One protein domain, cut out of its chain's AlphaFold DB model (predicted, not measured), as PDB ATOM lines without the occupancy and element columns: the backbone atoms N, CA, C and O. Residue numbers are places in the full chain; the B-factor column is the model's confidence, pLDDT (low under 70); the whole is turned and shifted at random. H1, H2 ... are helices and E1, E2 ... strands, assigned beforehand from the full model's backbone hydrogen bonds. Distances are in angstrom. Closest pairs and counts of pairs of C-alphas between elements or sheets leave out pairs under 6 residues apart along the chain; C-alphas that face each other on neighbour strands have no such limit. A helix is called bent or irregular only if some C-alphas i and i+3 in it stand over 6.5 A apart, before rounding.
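What this domain is: This is residues 43 to 165 of the 171 residues of an uncharacterized protein of Bacillus mycoides (UniProt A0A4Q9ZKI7). A small two-strand sheet, E1 beside E2, lies near the middle of a mostly helical body; H2 covers one face, and H4 and H5, crossing each other steeply, lie across the core from H2. H1 and H6 meet nearly at right angles at another corner, and H6 leads away from the sheet. The printed part has 123 residues, with six named helices and two named strands in the order H1 E1 H2 E2 H3 H4 H5 H6; the strands are parallel and the class is mostly helix. The whole is compact, with a radius of gyration of the C-alphas of 14.3 A, and rounded, spanning 39 by 31 by 31 A.

Where its parts are: Find C-alpha 58 at (39.562, -3.204, 14.680); from there E1 runs to residue 62, 13.4 A on. E2, residues 88 to 92, spans 13.2 A. Between them look for H2, residues 65 to 81, 25.3 A long; it is irregular, but only just, with C-alphas 66 and 69 7.0 A apart. H1, residues 44 to 52, spans 12.2 A, and H3, residues 97 to 101, 6.9 A. H4, residues 105 to 122, is the longest helix at 25.7 A. H5, residues 132 to 145, measures 20.5 A and is irregular, with C-alphas 133 and 136 7.4 A apart. H6, residues 152 to 165, runs 20.2 A to C-alpha 165 at (68.815, 1.931, 17.061).

How they stand to each other: Start at the sheet, where E1 and E2 run parallel at 29 degrees; N 60 and O 89 are 2.8 A apart, and N 62 and O 91 3.0 A, within hydrogen-bond range. E1, H2, E2 form a strand-helix-strand unit, two parallel neighbour strands with a helix between, its crossover right-handed. Residues 60 to 61 of E1 also pair, parallel, with residues 128 to 129. H1 touches residues 75 to 79 of H2, closest at the C-alphas of Phe 48 and Leu 75, 5.7 A; the tilt of 69 degrees is steep, only just short of about perpendicular. H1 touches H6 about perpendicular, at 84 degrees, with the C-alphas of Phe 47 and Pro 152 closest at 4.8 A. H4 touches H5 at a steep tilt of 47 degrees, the same way; C-alphas of Asp 109 and Ala 137 come closest, 5.3 A. H3 touches residues 105 to 108 of H4, closest at C-alphas of Leu 99 and His 108, 5.5 A. H2 and H4 are apart. Every O i to N i+4 pair is within hydrogen-bond range in H1, H3, H4 and H6, against 11 of 13 in H2 and 8 of 10 in H5.

The domain as a whole: The two farthest C-alphas, of Gly 95 and Asn 165, are 41.9 A apart. The printed part has no cut and no long link. Confidence is under 70 at residue 43 and residues 163 to 165.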
ATOM      1  N   ILE A  43      57.390  -5.742   3.615       68.81
ATOM      2  CA  ILE A  43      56.866  -4.413   3.958       68.81
ATOM      3  C   ILE A  43      55.539  -4.539   4.713       68.81
ATOM      4  O   ILE A  43      55.200  -3.700   5.540       68.81
ATOM      5  N   ASP A  44      54.828  -5.635   4.459       80.94
ATOM      6  CA  ASP A  44      53.591  -5.994   5.125       80.94
ATOM      7  C   ASP A  44      53.785  -6.480   6.576       80.94
ATOM      8  O   ASP A  44      52.867  -6.345   7.374       80.94
ATOM      9  N   GLU A  45      54.931  -7.062   6.950       88.75
ATOM     10  CA  GLU A  45      55.134  -7.646   8.287       88.75
ATOM     11  C   GLU A  45      55.175  -6.607   9.410       88.75
ATOM     12  O   GLU A  45      54.469  -6.828  10.391       88.75
ATOM     13  N   PRO A  46      55.875  -5.460   9.292       90.06
ATOM     14  CA  PRO A  46      55.744  -4.382  10.271       90.06
ATOM     15  C   PRO A  46      54.289  -3.945  10.463       90.06
ATOM     16  O   PRO A  46      53.836  -3.713  11.581       90.06
ATOM     17  N   PHE A  47      53.525  -3.884   9.371       93.06
ATOM     18  CA  PHE A  47      52.106  -3.558   9.438       93.06
ATOM     19  C   PHE A  47      51.308  -4.647  10.160       93.06
ATOM     20  O   PHE A  47      50.512  -4.341  11.042       93.06
ATOM     21  N   PHE A  48      51.536  -5.921   9.839       94.19
ATOM     22  CA  PHE A  48      50.896  -7.037  10.534       94.19
ATOM     23  C   PHE A  48      51.239  -7.058  12.018       94.19
ATOM     24  O   PHE A  48      50.370  -7.359  12.833       94.19
ATOM     25  N   GLU A  49      52.471  -6.702  12.363       93.62
ATOM     26  CA  GLU A  49      52.919  -6.589  13.737       93.62
ATOM     27  C   GLU A  49      52.123  -5.521  14.485       93.62
ATOM     28  O   GLU A  49      51.574  -5.821  15.545       93.62
ATOM     29  N   MET A  50      51.958  -4.321  13.916       92.75
ATOM     30  CA  MET A  50      51.093  -3.282  14.494       92.75
ATOM     31  C   MET A  50      49.649  -3.766  14.673       92.75
ATOM     32  O   MET A  50      49.077  -3.610  15.748       92.75
ATOM     33  N   ILE A  51      49.072  -4.407  13.649       94.62
ATOM     34  CA  ILE A  51      47.703  -4.946  13.707       94.62
ATOM     35  C   ILE A  51      47.557  -5.963  14.844       94.62
ATOM     36  O   ILE A  51      46.560  -5.946  15.566       94.62
ATOM     37  N   CYS A  52      48.543  -6.844  15.027       94.38
ATOM     38  CA  CYS A  52      48.502  -7.872  16.064       94.38
ATOM     39  C   CYS A  52      48.717  -7.328  17.487       94.38
ATOM     40  O   CYS A  52      48.438  -8.050  18.440       94.38
ATOM     41  N   HIS A  53      49.218  -6.099  17.650       92.38
ATOM     42  CA  HIS A  53      49.340  -5.450  18.962       92.38
ATOM     43  C   HIS A  53      48.017  -4.867  19.474       92.38
ATOM     44  O   HIS A  53      47.912  -4.524  20.649       92.38
ATOM     45  N   VAL A  54      47.004  -4.746  18.615       90.88
ATOM     46  CA  VAL A  54      45.690  -4.230  19.000       90.88
ATOM     47  C   VAL A  54      44.789  -5.393  19.414       90.88
ATOM     48  O   VAL A  54      44.355  -6.191  18.582       90.88
ATOM     49  N   GLU A  55      44.512  -5.480  20.717       88.38
ATOM     50  CA  GLU A  55      43.667  -6.533  21.298       88.38
ATOM     51  C   GLU A  55      42.174  -6.322  21.003       88.38
ATOM     52  O   GLU A  55      41.435  -7.293  20.813       88.38
ATOM     53  N   GLU A  56      41.751  -5.058  20.920       89.62
ATOM     54  CA  GLU A  56      40.370  -4.650  20.663       89.62
ATOM     55  C   GLU A  56      39.924  -4.939  19.216       89.62
ATOM     56  O   GLU A  56      40.751  -4.980  18.296       89.62
ATOM     57  N   PRO A  57      38.606  -5.084  18.966       90.88
ATOM     58  CA  PRO A  57      38.074  -5.163  17.613       90.88
ATOM     59  C   PRO A  57      38.491  -3.954  16.768       90.88
ATOM     60  O   PRO A  57      38.270  -2.803  17.146       90.88
ATOM     61  N   GLN A  58      39.060  -4.226  15.597       91.75
ATOM     62  CA  GLN A  58      39.562  -3.204  14.680       91.75
ATOM     63  C   GLN A  58      39.074  -3.453  13.250       91.75
ATOM     64  O   GLN A  58      38.863  -4.597  12.833       91.75
ATOM     65  N   THR A  59      38.936  -2.380  12.473       95.69
ATOM     66  CA  THR A  59      38.526  -2.451  11.065       95.69
ATOM     67  C   THR A  59      39.700  -2.126  10.141       95.69
ATOM     68  O   THR A  59      40.299  -1.053  10.228       95.69
ATOM     69  N   ILE A  60      40.005  -3.043   9.220       97.31
ATOM     70  CA  ILE A  60      40.995  -2.861   8.156       97.31
ATOM     71  C   ILE A  60      40.268  -2.501   6.859       97.31
ATOM     72  O   ILE A  60      39.432  -3.259   6.356       97.31
ATOM     73  N   LEU A  61      40.612  -1.337   6.318       98.00
ATOM     74  CA  LEU A  61      40.018  -0.746   5.131       98.00
ATOM     75  C   LEU A  61      40.837  -1.050   3.879       98.00
ATOM     76  O   LEU A  61      42.071  -0.979   3.875       98.00
ATOM     77  N   PHE A  62      40.112  -1.312   2.796       97.81
ATOM     78  CA  PHE A  62      40.645  -1.526   1.457       97.81
ATOM     79  C   PHE A  62      39.864  -0.692   0.440       97.81
ATOM     80  O   PHE A  62      38.678  -0.434   0.621       97.81
ATOM     81  N   THR A  63      40.499  -0.331  -0.668       96.44
ATOM     82  CA  THR A  63      39.834   0.183  -1.875       96.44
ATOM     83  C   THR A  63      39.868  -0.826  -3.023       96.44
ATOM     84  O   THR A  63      38.983  -0.817  -3.874       96.44
ATOM     85  N   ASN A  64      40.843  -1.744  -3.042       92.94
ATOM     86  CA  ASN A  64      40.918  -2.830  -4.020       92.94
ATOM     87  C   ASN A  64      40.456  -4.151  -3.395       92.94
ATOM     88  O   ASN A  64      41.186  -4.787  -2.634       92.94
ATOM     89  N   ASN A  65      39.268  -4.621  -3.772       91.88
ATOM     90  CA  ASN A  65      38.747  -5.897  -3.278       91.88
ATOM     91  C   ASN A  65      39.641  -7.101  -3.641       91.88
ATOM     92  O   ASN A  65      39.678  -8.084  -2.901       91.88
ATOM     93  N   ARG A  66      40.416  -7.021  -4.732       89.88
ATOM     94  CA  ARG A  66      41.265  -8.120  -5.212       89.88
ATOM     95  C   ARG A  66      42.440  -8.400  -4.283       89.88
ATOM     96  O   ARG A  66      42.952  -9.515  -4.283       89.88
ATOM     97  N   THR A  67      42.876  -7.415  -3.495       87.69
ATOM     98  CA  THR A  67      44.005  -7.583  -2.567       87.69
ATOM     99  C   THR A  67      43.580  -8.129  -1.211       87.69
ATOM    100  O   THR A  67      44.419  -8.667  -0.497       87.69
ATOM    101  N   VAL A  68      42.289  -8.045  -0.866       92.19
ATOM    102  CA  VAL A  68      41.769  -8.419   0.458       92.19
ATOM    103  C   VAL A  68      42.168  -9.844   0.839       92.19
ATOM    104  O   VAL A  68      42.785 -10.044   1.881       92.19
ATOM    105  N   SER A  69      41.859 -10.837  -0.002       91.44
ATOM    106  CA  SER A  69      42.099 -12.247   0.343       91.44
ATOM    107  C   SER A  69      43.577 -12.524   0.615       91.44
ATOM    108  O   SER A  69      43.911 -13.091   1.653       91.44
ATOM    109  N   GLY A  70      44.462 -12.073  -0.283       85.88
ATOM    110  CA  GLY A  70      45.901 -12.294  -0.153       85.88
ATOM    111  C   GLY A  70      46.502 -11.582   1.060       85.88
ATOM    112  O   GLY A  70      47.292 -12.179   1.787       85.88
ATOM    113  N   THR A  71      46.104 -10.334   1.329       90.69
ATOM    114  CA  THR A  71      46.570  -9.599   2.514       90.69
ATOM    115  C   THR A  71      46.093 -10.261   3.807       90.69
ATOM    116  O   THR A  71      46.888 -10.454   4.723       90.69
ATOM    117  N   MET A  72      44.819 -10.666   3.885       95.56
ATOM    118  CA  MET A  72      44.268 -11.294   5.091       95.56
ATOM    119  C   MET A  72      44.833 -12.692   5.348       95.56
ATOM    120  O   MET A  72      44.962 -13.092   6.504       95.56
ATOM    121  N   GLU A  73      45.163 -13.447   4.300       93.69
ATOM    122  CA  GLU A  73      45.849 -14.732   4.432       93.69
ATOM    123  C   GLU A  73      47.256 -14.548   5.007       93.69
ATOM    124  O   GLU A  73      47.592 -15.199   5.998       93.69
ATOM    125  N   ARG A  74      48.032 -13.596   4.468       92.88
ATOM    126  CA  ARG A  74      49.366 -13.268   4.991       92.88
ATOM    127  C   ARG A  74      49.320 -12.767   6.436       92.88
ATOM    128  O   ARG A  74      50.106 -13.243   7.248       92.88
ATOM    129  N   LEU A  75      48.365 -11.901   6.791       94.94
ATOM    130  CA  LEU A  75      48.167 -11.443   8.173       94.94
ATOM    131  C   LEU A  75      47.862 -12.615   9.122       94.94
ATOM    132  O   LEU A  75      48.469 -12.737  10.183       94.94
ATOM    133  N   LYS A  76      46.945 -13.513   8.739       95.44
ATOM    134  CA  LYS A  76      46.614 -14.706   9.541       95.44
ATOM    135  C   LYS A  76      47.809 -15.638   9.692       95.44
ATOM    136  O   LYS A  76      48.005 -16.203  10.766       95.44
ATOM    137  N   GLN A  77      48.581 -15.830   8.626       93.62
ATOM    138  CA  GLN A  77      49.796 -16.634   8.663       93.62
ATOM    139  C   GLN A  77      50.828 -16.016   9.609       93.62
ATOM    140  O   GLN A  77      51.341 -16.726  10.471       93.62
ATOM    141  N   TYR A  78      51.068 -14.710   9.494       94.25
ATOM    142  CA  TYR A  78      51.971 -13.967  10.366       94.25
ATOM    143  C   TYR A  78      51.564 -14.096  11.838       94.25
ATOM    144  O   TYR A  78      52.378 -14.483  12.675       94.25
ATOM    145  N   ALA A  79      50.284 -13.865  12.149       95.50
ATOM    146  CA  ALA A  79      49.761 -13.991  13.506       95.50
ATOM    147  C   ALA A  79      49.962 -15.409  14.068       95.50
ATOM    148  O   ALA A  79      50.471 -15.573  15.173       95.50
ATOM    149  N   ARG A  80      49.651 -16.451  13.280       96.25
ATOM    150  CA  ARG A  80      49.860 -17.856  13.680       96.25
ATOM    151  C   ARG A  80      51.328 -18.176  13.944       96.25
ATOM    152  O   ARG A  80      51.627 -18.834  14.933       96.25
ATOM    153  N   GLN A  81      52.230 -17.731  13.071       94.94
ATOM    154  CA  GLN A  81      53.668 -17.977  13.209       94.94
ATOM    155  C   GLN A  81      54.255 -17.306  14.459       94.94
ATOM    156  O   GLN A  81      55.179 -17.848  15.055       94.94
ATOM    157  N   ASN A  82      53.680 -16.178  14.878       94.44
ATOM    158  CA  ASN A  82      54.126 -15.409  16.038       94.44
ATOM    159  C   ASN A  82      53.275 -15.643  17.303       94.44
ATOM    160  O   ASN A  82      53.412 -14.904  18.272       94.44
ATOM    161  N   ASN A  83      52.406 -16.664  17.318       94.88
ATOM    162  CA  ASN A  83      51.492 -16.970  18.429       94.88
ATOM    163  C   ASN A  83      50.619 -15.777  18.872       94.88
ATOM    164  O   ASN A  83      50.336 -15.607  20.057       94.88
ATOM    165  N   LYS A  84      50.179 -14.955  17.915       94.19
ATOM    166  CA  LYS A  84      49.314 -13.794  18.146       94.19
ATOM    167  C   LYS A  84      47.872 -14.081  17.737       94.19
ATOM    168  O   LYS A  84      47.607 -14.837  16.800       94.19
ATOM    169  N   SER A  85      46.931 -13.443  18.424       90.12
ATOM    170  CA  SER A  85      45.512 -13.430  18.063       90.12
ATOM    171  C   SER A  85      45.163 -12.153  17.300       90.12
ATOM    172  O   SER A  85      45.741 -11.108  17.575       90.12
ATOM    173  N   ILE A  86      44.195 -12.216  16.381       92.56
ATOM    174  CA  ILE A  86      43.723 -11.044  15.629       92.56
ATOM    175  C   ILE A  86      42.200 -10.902  15.741       92.56
ATOM    176  O   ILE A  86      41.466 -11.859  15.488       92.56
ATOM    177  N   HIS A  87      41.727  -9.694  16.060       92.00
ATOM    178  CA  HIS A  87      40.303  -9.336  16.126       92.00
ATOM    179  C   HIS A  87      39.968  -8.299  15.050       92.00
ATOM    180  O   HIS A  87      39.725  -7.129  15.327       92.00
ATOM    181  N   VAL A  88      40.002  -8.732  13.789       94.31
ATOM    182  CA  VAL A  88      39.941  -7.840  12.622       94.31
ATOM    183  C   VAL A  88      38.657  -8.035  11.816       94.31
ATOM    184  O   VAL A  88      38.309  -9.153  11.426       94.31
ATOM    185  N   LYS A  89      37.978  -6.931  11.505       95.00
ATOM    186  CA  LYS A  89      36.938  -6.841  10.475       95.00
ATOM    187  C   LYS A  89      37.545  -6.243   9.209       95.00
ATOM    188  O   LYS A  89      38.384  -5.351   9.277       95.00
ATOM    189  N   VAL A  90      37.096  -6.709   8.047       96.81
ATOM    190  CA  VAL A  90      37.447  -6.107   6.757       96.81
ATOM    191  C   VAL A  90      36.288  -5.269   6.241       96.81
ATOM    192  O   VAL A  90      35.131  -5.690   6.308       96.81
ATOM    193  N   GLU A  91      36.604  -4.108   5.684       97.44
ATOM    194  CA  GLU A  91      35.641  -3.238   5.020       97.44
ATOM    195  C   GLU A  91      36.256  -2.681   3.728       97.44
ATOM    196  O   GLU A  91      37.413  -2.260   3.699       97.44
ATOM    197  N   VAL A  92      35.502  -2.748   2.628       97.69
ATOM    198  CA  VAL A  92      35.964  -2.315   1.304       97.69
ATOM    199  C   VAL A  92      35.195  -1.070   0.887       97.69
ATOM    200  O   VAL A  92      33.968  -1.074   0.853       97.69
ATOM    201  N   ILE A  93      35.926  -0.017   0.540       96.94
ATOM    202  CA  ILE A  93      35.392   1.214  -0.030       96.94
ATOM    203  C   ILE A  93      35.337   1.020  -1.545       96.94
ATOM    204  O   ILE A  93      36.340   1.148  -2.251       96.94
ATOM    205  N   GLU A  94      34.164   0.630  -2.034       93.94
ATOM    206  CA  GLU A  94      33.971   0.233  -3.426       93.94
ATOM    207  C   GLU A  94      34.064   1.407  -4.414       93.94
ATOM    208  O   GLU A  94      33.711   2.548  -4.111       93.94
ATOM    209  N   GLY A  95      34.518   1.108  -5.634       91.69
ATOM    210  CA  GLY A  95      34.423   1.999  -6.795       91.69
ATOM    211  C   GLY A  95      35.378   3.193  -6.810       91.69
ATOM    212  O   GLY A  95      35.265   4.044  -7.697       91.69
ATOM    213  N   ILE A  96      36.296   3.300  -5.843       95.50
ATOM    214  CA  ILE A  96      37.279   4.391  -5.815       95.50
ATOM    215  C   ILE A  96      38.671   3.960  -6.277       95.50
ATOM    216  O   ILE A  96      39.404   4.796  -6.799       95.50
ATOM    217  N   PHE A  97      39.045   2.680  -6.171       92.12
ATOM    218  CA  PHE A  97      40.375   2.217  -6.592       92.12
ATOM    219  C   PHE A  97      40.622   2.383  -8.098       92.12
ATOM    220  O   PHE A  97      41.741   2.665  -8.526       92.12
ATOM    221  N   GLU A  98      39.579   2.289  -8.919       91.31
ATOM    222  CA  GLU A  98      39.646   2.493 -10.366       91.31
ATOM    223  C   GLU A  98      40.145   3.897 -10.732       91.31
ATOM    224  O   GLU A  98      40.797   4.068 -11.761       91.31
ATOM    225  N   LEU A  99      39.912   4.896  -9.875       91.31
ATOM    226  CA  LEU A  99      40.411   6.257 -10.075       91.31
ATOM    227  C   LEU A  99      41.944   6.294 -10.046       91.31
ATOM    228  O   LEU A  99      42.547   6.970 -10.875       91.31
ATOM    229  N   ILE A 100      42.586   5.499  -9.180       86.69
ATOM    230  CA  ILE A 100      44.049   5.338  -9.180       86.69
ATOM    231  C   ILE A 100      44.516   4.737 -10.505       86.69
ATOM    232  O   ILE A 100      45.471   5.228 -11.105       86.69
ATOM    233  N   MET A 101      43.821   3.709 -10.999       83.94
ATOM    234  CA  MET A 101      44.150   3.075 -12.279       83.94
ATOM    235  C   MET A 101      43.986   4.017 -13.481       83.94
ATOM    236  O   MET A 101      44.650   3.823 -14.494       83.94
ATOM    237  N   GLN A 102      43.145   5.044 -13.359       91.19
ATOM    238  CA  GLN A 102      42.922   6.084 -14.368       91.19
ATOM    239  C   GLN A 102      43.842   7.310 -14.200       91.19
ATOM    240  O   GLN A 102      43.666   8.298 -14.908       91.19
ATOM    241  N   GLY A 103      44.783   7.294 -13.248       88.31
ATOM    242  CA  GLY A 103      45.639   8.447 -12.942       88.31
ATOM    243  C   GLY A 103      44.932   9.586 -12.193       88.31
ATOM    244  O   GLY A 103      45.513  10.646 -11.992       88.31
ATOM    245  N   ARG A 104      43.693   9.378 -11.732       94.62
ATOM    246  CA  ARG A 104      42.858  10.351 -11.004       94.62
ATOM    247  C   ARG A 104      43.055  10.231  -9.491       94.62
ATOM    248  O   ARG A 104      42.093  10.073  -8.737       94.62
ATOM    249  N   LYS A 105      44.313  10.280  -9.039       92.31
ATOM    250  CA  LYS A 105      44.666  10.095  -7.620       92.31
ATOM    251  C   LYS A 105      44.007  11.127  -6.703       92.31
ATOM    252  O   LYS A 105      43.517  10.760  -5.647       92.31
ATOM    253  N   GLU A 106      43.944  12.388  -7.110       96.31
ATOM    254  CA  GLU A 106      43.324  13.438  -6.290       96.31
ATOM    255  C   GLU A 106      41.844  13.150  -6.007       96.31
ATOM    256  O   GLU A 106      41.381  13.295  -4.882       96.31
ATOM    257  N   GLU A 107      41.100  12.661  -7.001       97.19
ATOM    258  CA  GLU A 107      39.691  12.316  -6.808       97.19
ATOM    259  C   GLU A 107      39.503  11.051  -5.963       97.19
ATOM    260  O   GLU A 107      38.564  10.982  -5.165       97.19
ATOM    261  N   HIS A 108      40.386  10.057  -6.127       97.44
ATOM    262  CA  HIS A 108      40.452   8.910  -5.218       97.44
ATOM    263  C   HIS A 108      40.616   9.392  -3.777       97.44
ATOM    264  O   HIS A 108      39.836   9.016  -2.903       97.44
ATOM    265  N   ASP A 109      41.603  10.255  -3.557       97.94
ATOM    266  CA  ASP A 109      41.973  10.740  -2.241       97.94
ATOM    267  C   ASP A 109      40.845  11.555  -1.603       97.94
ATOM    268  O   ASP A 109      40.475  11.265  -0.473       97.94
ATOM    269  N   VAL A 110      40.208  12.478  -2.331       98.19
ATOM    270  CA  VAL A 110      39.062  13.256  -1.817       98.19
ATOM    271  C   VAL A 110      37.910  12.347  -1.373       98.19
ATOM    272  O   VAL A 110      37.292  12.573  -0.329       98.19
ATOM    273  N   LYS A 111      37.601  11.300  -2.150       98.19
ATOM    274  CA  LYS A 111      36.540  10.342  -1.799       98.19
ATOM    275  C   LYS A 111      36.918   9.505  -0.577       98.19
ATOM    276  O   LYS A 111      36.071   9.290   0.291       98.19
ATOM    277  N   LEU A 112      38.172   9.064  -0.502       98.25
ATOM    278  CA  LEU A 112      38.697   8.306   0.627       98.25
ATOM    279  C   LEU A 112      38.737   9.149   1.907       98.25
ATOM    280  O   LEU A 112      38.279   8.686   2.946       98.25
ATOM    281  N   GLU A 113      39.208  10.393   1.840       98.25
ATOM    282  CA  GLU A 113      39.250  11.322   2.974       98.25
ATOM    283  C   GLU A 113      37.863  11.552   3.556       98.25
ATOM    284  O   GLU A 113      37.673  11.441   4.765       98.25
ATOM    285  N   LYS A 114      36.872  11.808   2.693       97.44
ATOM    286  CA  LYS A 114      35.482  11.956   3.122       97.44
ATOM    287  C   LYS A 114      35.001  10.708   3.863       97.44
ATOM    288  O   LYS A 114      34.388  10.833   4.916       97.44
ATOM    289  N   TYR A 115      35.288   9.517   3.339       97.19
ATOM    290  CA  TYR A 115      34.915   8.266   3.997       97.19
ATOM    291  C   TYR A 115      35.579   8.114   5.371       97.19
ATOM    292  O   TYR A 115      34.900   7.870   6.367       97.19
ATOM    293  N   LEU A 116      36.904   8.290   5.423       96.94
ATOM    294  CA  LEU A 116      37.702   8.178   6.641       96.94
ATOM    295  C   LEU A 116      37.244   9.181   7.706       96.94
ATOM    296  O   LEU A 116      37.126   8.830   8.877       96.94
ATOM    297  N   TYR A 117      36.924  10.408   7.303       95.75
ATOM    298  CA  TYR A 117      36.434  11.436   8.211       95.75
ATOM    299  C   TYR A 117      35.113  11.041   8.885       95.75
ATOM    300  O   TYR A 117      34.980  11.161  10.106       95.75
ATOM    301  N   GLU A 118      34.153  10.522   8.116       94.31
ATOM    302  CA  GLU A 118      32.852  10.105   8.646       94.31
ATOM    303  C   GLU A 118      32.969   8.902   9.591       94.31
ATOM    304  O   GLU A 118      32.385   8.913  10.679       94.31
ATOM    305  N   ILE A 119      33.765   7.881   9.243       93.62
ATOM    306  CA  ILE A 119      33.948   6.725  10.139       93.62
ATOM    307  C   ILE A 119      34.683   7.118  11.423       93.62
ATOM    308  O   ILE A 119      34.321   6.643  12.493       93.62
ATOM    309  N   MET A 120      35.663   8.021  11.344       92.06
ATOM    310  CA  MET A 120      36.444   8.453  12.504       92.06
ATOM    311  C   MET A 120      35.622   9.311  13.466       92.06
ATOM    312  O   MET A 120      35.873   9.298  14.670       92.06
ATOM    313  N   LYS A 121      34.626  10.047  12.963       90.12
ATOM    314  CA  LYS A 121      33.651  10.750  13.807       90.12
ATOM    315  C   LYS A 121      32.604   9.825  14.410       90.12
ATOM    316  O   LYS A 121      32.183  10.044  15.541       90.12
ATOM    317  N   GLY A 122      32.145   8.844  13.637       86.75
ATOM    318  CA  GLY A 122      31.049   7.960  14.029       86.75
ATOM    319  C   GLY A 122      31.472   6.755  14.865       86.75
ATOM    320  O   GLY A 122      30.614   6.120  15.476       86.75
ATOM    321  N   ARG A 123      32.765   6.410  14.882       86.31
ATOM    322  CA  ARG A 123      33.281   5.205  15.536       86.31
ATOM    323  C   ARG A 123      34.451   5.521  16.473       86.31
ATOM    324  O   ARG A 123      35.335   6.329  16.175       86.31
ATOM    325  N   ASN A 124      34.472   4.819  17.606       83.81
ATOM    326  CA  ASN A 124      35.592   4.864  18.548       83.81
ATOM    327  C   ASN A 124      36.728   3.906  18.160       83.81
ATOM    328  O   ASN A 124      37.846   4.098  18.630       83.81
ATOM    329  N   GLU A 125      36.469   2.919  17.294       83.94
ATOM    330  CA  GLU A 125      37.513   2.020  16.785       83.94
ATOM    331  C   GLU A 125      38.583   2.808  16.015       83.94
ATOM    332  O   GLU A 125      38.278   3.796  15.342       83.94
ATOM    333  N   MET A 126      39.840   2.379  16.127       83.44
ATOM    334  CA  MET A 126      40.941   2.915  15.333       83.44
ATOM    335  C   MET A 126      41.009   2.132  14.014       83.44
ATOM    336  O   MET A 126      41.296   0.932  14.042       83.44
ATOM    337  N   PRO A 127      40.707   2.752  12.860       94.00
ATOM    338  CA  PRO A 127      40.777   2.060  11.588       94.00
ATOM    339  C   PRO A 127      42.230   1.912  11.134       94.00
ATOM    340  O   PRO A 127      43.114   2.687  11.504       94.00
ATOM    341  N   SER A 128      42.446   0.933  10.263       96.31
ATOM    342  CA  SER A 128      43.690   0.779   9.513       96.31
ATOM    343  C   SER A 128      43.415   0.871   8.021       96.31
ATOM    344  O   SER A 128      42.382   0.387   7.564       96.31
ATOM    345  N   VAL A 129      44.345   1.410   7.237       96.94
ATOM    346  CA  VAL A 129      44.321   1.309   5.771       96.94
ATOM    347  C   VAL A 129      45.412   0.351   5.308       96.94
ATOM    348  O   VAL A 129      46.566   0.484   5.696       96.94
ATOM    349  N   ALA A 130      45.062  -0.641   4.488       93.19
ATOM    350  CA  ALA A 130      45.990  -1.727   4.151       93.19
ATOM    351  C   ALA A 130      46.809  -1.502   2.870       93.19
ATOM    352  O   ALA A 130      47.733  -2.261   2.588       93.19
ATOM    353  N   GLN A 131      46.457  -0.511   2.051       90.88
ATOM    354  CA  GLN A 131      47.033  -0.337   0.717       90.88
ATOM    355  C   GLN A 131      47.789   0.983   0.608       90.88
ATOM    356  O   GLN A 131      47.278   2.025   1.008       90.88
ATOM    357  N   LEU A 132      48.967   0.962  -0.020       90.12
ATOM    358  CA  LEU A 132      49.821   2.150  -0.171       90.12
ATOM    359  C   LEU A 132      49.111   3.335  -0.840       90.12
ATOM    360  O   LEU A 132      49.330   4.479  -0.459       90.12
ATOM    361  N   SER A 133      48.199   3.074  -1.784       89.06
ATOM    362  CA  SER A 133      47.409   4.125  -2.439       89.06
ATOM    363  C   SER A 133      46.489   4.900  -1.488       89.06
ATOM    364  O   SER A 133      45.951   5.924  -1.887       89.06
ATOM    365  N   MET A 134      46.272   4.410  -0.265       95.31
ATOM    366  CA  MET A 134      45.400   5.016   0.743       95.31
ATOM    367  C   MET A 134      46.158   5.891   1.754       95.31
ATOM    368  O   MET A 134      45.518   6.638   2.490       95.31
ATOM    369  N   VAL A 135      47.492   5.791   1.807       94.19
ATOM    370  CA  VAL A 135      48.320   6.364   2.884       94.19
ATOM    371  C   VAL A 135      48.197   7.885   2.944       94.19
ATOM    372  O   VAL A 135      47.838   8.412   3.989       94.19
ATOM    373  N   ASP A 136      48.389   8.589   1.824       94.00
ATOM    374  CA  ASP A 136      48.374  10.062   1.822       94.00
ATOM    375  C   ASP A 136      47.046  10.643   2.333       94.00
ATOM    376  O   ASP A 136      47.026  11.603   3.105       94.00
ATOM    377  N   ALA A 137      45.930  10.055   1.899       96.69
ATOM    378  CA  ALA A 137      44.590  10.445   2.325       96.69
ATOM    379  C   ALA A 137      44.371  10.159   3.818       96.69
ATOM    380  O   ALA A 137      43.848  11.009   4.539       96.69
ATOM    381  N   ALA A 138      44.811   8.990   4.298       97.19
ATOM    382  CA  ALA A 138      44.726   8.631   5.710       97.19
ATOM    383  C   ALA A 138      45.530   9.592   6.594       97.19
ATOM    384  O   ALA A 138      44.983  10.118   7.561       97.19
ATOM    385  N   THR A 139      46.769   9.911   6.213       95.62
ATOM    386  CA  THR A 139      47.614  10.871   6.936       95.62
ATOM    387  C   THR A 139      46.982  12.264   6.986       95.62
ATOM    388  O   THR A 139      47.012  12.921   8.026       95.62
ATOM    389  N   ARG A 140      46.355  12.732   5.896       96.94
ATOM    390  CA  ARG A 140      45.643  14.023   5.910       96.94
ATOM    391  C   ARG A 140      44.461  14.025   6.877       96.94
ATOM    392  O   ARG A 140      44.291  15.002   7.603       96.94
ATOM    393  N   VAL A 141      43.672  12.951   6.929       96.88
ATOM    394  CA  VAL A 141      42.545  12.847   7.873       96.88
ATOM    395  C   VAL A 141      43.023  12.732   9.318       96.88
ATOM    396  O   VAL A 141      42.459  13.396  10.187       96.88
ATOM    397  N   GLU A 142      44.075  11.955   9.573       94.81
ATOM    398  CA  GLU A 142      44.720  11.862  10.887       94.81
ATOM    399  C   GLU A 142      45.125  13.248  11.402       94.81
ATOM    400  O   GLU A 142      44.749  13.617  12.514       94.81
ATOM    401  N   ASN A 143      45.775  14.059  10.563       94.62
ATOM    402  CA  ASN A 143      46.178  15.424  10.912       94.62
ATOM    403  C   ASN A 143      44.989  16.349  11.222       94.62
ATOM    404  O   ASN A 143      45.100  17.238  12.064       94.62
ATOM    405  N   ILE A 144      43.848  16.157  10.552       94.12
ATOM    406  CA  ILE A 144      42.631  16.954  10.779       94.12
ATOM    407  C   ILE A 144      41.936  16.552  12.087       94.12
ATOM    408  O   ILE A 144      41.422  17.410  12.802       94.12
ATOM    409  N   ILE A 145      41.865  15.251  12.378       92.06
ATOM    410  CA  ILE A 145      41.096  14.711  13.510       92.06
ATOM    411  C   ILE A 145      41.936  14.637  14.793       92.06
ATOM    412  O   ILE A 145      41.375  14.665  15.888       92.06
ATOM    413  N   GLY A 146      43.262  14.543  14.680       91.62
ATOM    414  CA  GLY A 146      44.167  14.335  15.812       91.62
ATOM    415  C   GLY A 146      44.102  12.916  16.389       91.62
ATOM    416  O   GLY A 146      44.385  12.716  17.568       91.62
ATOM    417  N   ARG A 147      43.684  11.930  15.586       90.38
ATOM    418  CA  ARG A 147      43.629  10.503  15.946       90.38
ATOM    419  C   ARG A 147      44.293   9.682  14.844       90.38
ATOM    420  O   ARG A 147      43.997   9.904  13.673       90.38
ATOM    421  N   ASN A 148      45.134   8.730  15.241       90.81
ATOM    422  CA  ASN A 148      45.945   7.918  14.336       90.81
ATOM    423  C   ASN A 148      45.087   7.007  13.437       90.81
ATOM    424  O   ASN A 148      44.068   6.472  13.885       90.81
ATOM    425  N   ILE A 149      45.518   6.831  12.183       95.12
ATOM    426  CA  ILE A 149      45.048   5.775  11.282       95.12
ATOM    427  C   ILE A 149      46.241   4.882  10.918       95.12
ATOM    428  O   ILE A 149      47.135   5.279  10.161       95.12
ATOM    429  N   MET A 150      46.225   3.637  11.403       94.62
ATOM    430  CA  MET A 150      47.318   2.695  11.151       94.62
ATOM    431  C   MET A 150      47.474   2.432   9.653       94.62
ATOM    432  O   MET A 150      46.497   2.217   8.928       94.62
ATOM    433  N   ASN A 151      48.713   2.431   9.173       94.31
ATOM    434  CA  ASN A 151      49.011   2.220   7.764       94.31
ATOM    435  C   ASN A 151      50.396   1.574   7.583       94.31
ATOM    436  O   ASN A 151      51.266   1.724   8.447       94.31
ATOM    437  N   PRO A 152      50.624   0.860   6.467       89.75
ATOM    438  CA  PRO A 152      51.845   0.084   6.268       89.75
ATOM    439  C   PRO A 152      53.120   0.921   6.171       89.75
ATOM    440  O   PRO A 152      54.204   0.410   6.439       89.75
ATOM    441  N   LEU A 153      53.016   2.198   5.803       88.12
ATOM    442  CA  LEU A 153      54.190   3.045   5.650       88.12
ATOM    443  C   LEU A 153      54.689   3.567   7.002       88.12
ATOM    444  O   LEU A 153      55.890   3.509   7.251       88.12
ATOM    445  N   ASN A 154      53.784   3.978   7.896       88.12
ATOM    446  CA  ASN A 154      54.141   4.320   9.277       88.12
ATOM    447  C   ASN A 154      54.788   3.120   9.981       88.12
ATOM    448  O   ASN A 154      55.867   3.256  10.550       88.12
ATOM    449  N   ALA A 155      54.189   1.932   9.836       87.56
ATOM    450  CA  ALA A 155      54.720   0.690  10.395       87.56
ATOM    451  C   ALA A 155      56.158   0.412   9.942       87.56
ATOM    452  O   ALA A 155      57.034   0.047  10.727       87.56
ATOM    453  N   LEU A 156      56.410   0.609   8.650       85.69
ATOM    454  CA  LEU A 156      57.720   0.394   8.065       85.69
ATOM    455  C   LEU A 156      58.747   1.437   8.531       85.69
ATOM    456  O   LEU A 156      59.898   1.090   8.788       85.69
ATOM    457  N   VAL A 157      58.352   2.706   8.656       83.56
ATOM    458  CA  VAL A 157      59.227   3.756   9.199       83.56
ATOM    459  C   VAL A 157      59.610   3.441  10.647       83.56
ATOM    460  O   VAL A 157      60.797   3.489  10.973       83.56
ATOM    461  N   GLU A 158      58.649   3.056  11.489       83.94
ATOM    462  CA  GLU A 158      58.902   2.662  12.881       83.94
ATOM    463  C   GLU A 158      59.872   1.477  12.969       83.94
ATOM    464  O   GLU A 158      60.870   1.549  13.690       83.94
ATOM    465  N   TYR A 159      59.645   0.435  12.166       81.94
ATOM    466  CA  TYR A 159      60.524  -0.732  12.092       81.94
ATOM    467  C   TYR A 159      61.956  -0.369  11.668       81.94
ATOM    468  O   TYR A 159      62.930  -0.834  12.265       81.94
ATOM    469  N   CYS A 160      62.108   0.495  10.658       76.38
ATOM    470  CA  CYS A 160      63.416   0.971  10.208       76.38
ATOM    471  C   CYS A 160      64.144   1.759  11.307       76.38
ATOM    472  O   CYS A 160      65.338   1.555  11.517       76.38
ATOM    473  N   ILE A 161      63.440   2.634  12.031       76.25
ATOM    474  CA  ILE A 161      64.025   3.411  13.134       76.25
ATOM    475  C   ILE A 161      64.491   2.480  14.262       76.25
ATOM    476  O   ILE A 161      65.598   2.652  14.770       76.25
ATOM    477  N   GLN A 162      63.681   1.488  14.637       74.94
ATOM    478  CA  GLN A 162      64.042   0.495  15.655       74.94
ATOM    479  C   GLN A 162      65.279  -0.308  15.237       74.94
ATOM    480  O   GLN A 162      66.250  -0.370  15.986       74.94
ATOM    481  N   SER A 163      65.299  -0.800  13.997       69.81
ATOM    482  CA  SER A 163      66.412  -1.589  13.453       69.81
ATOM    483  C   SER A 163      67.742  -0.822  13.427       69.81
ATOM    484  O   SER A 163      68.805  -1.412  13.601       69.81
ATOM    485  N   VAL A 164      67.704   0.500  13.216       67.81
ATOM    486  CA  VAL A 164      68.903   1.359  13.253       67.81
ATOM    487  C   VAL A 164      69.382   1.603  14.687       67.81
ATOM    488  O   VAL A 164      70.584   1.673  14.927       67.81
ATOM    489  N   ASN A 165      68.467   1.709  15.654       57.50
ATOM    490  CA  ASN A 165      68.815   1.931  17.061       57.50
ATOM    491  C   ASN A 165      69.326   0.664  17.769       57.50
ATOM    492  O   ASN A 165      70.000   0.774  18.792       57.50
TER     493      ASN A 165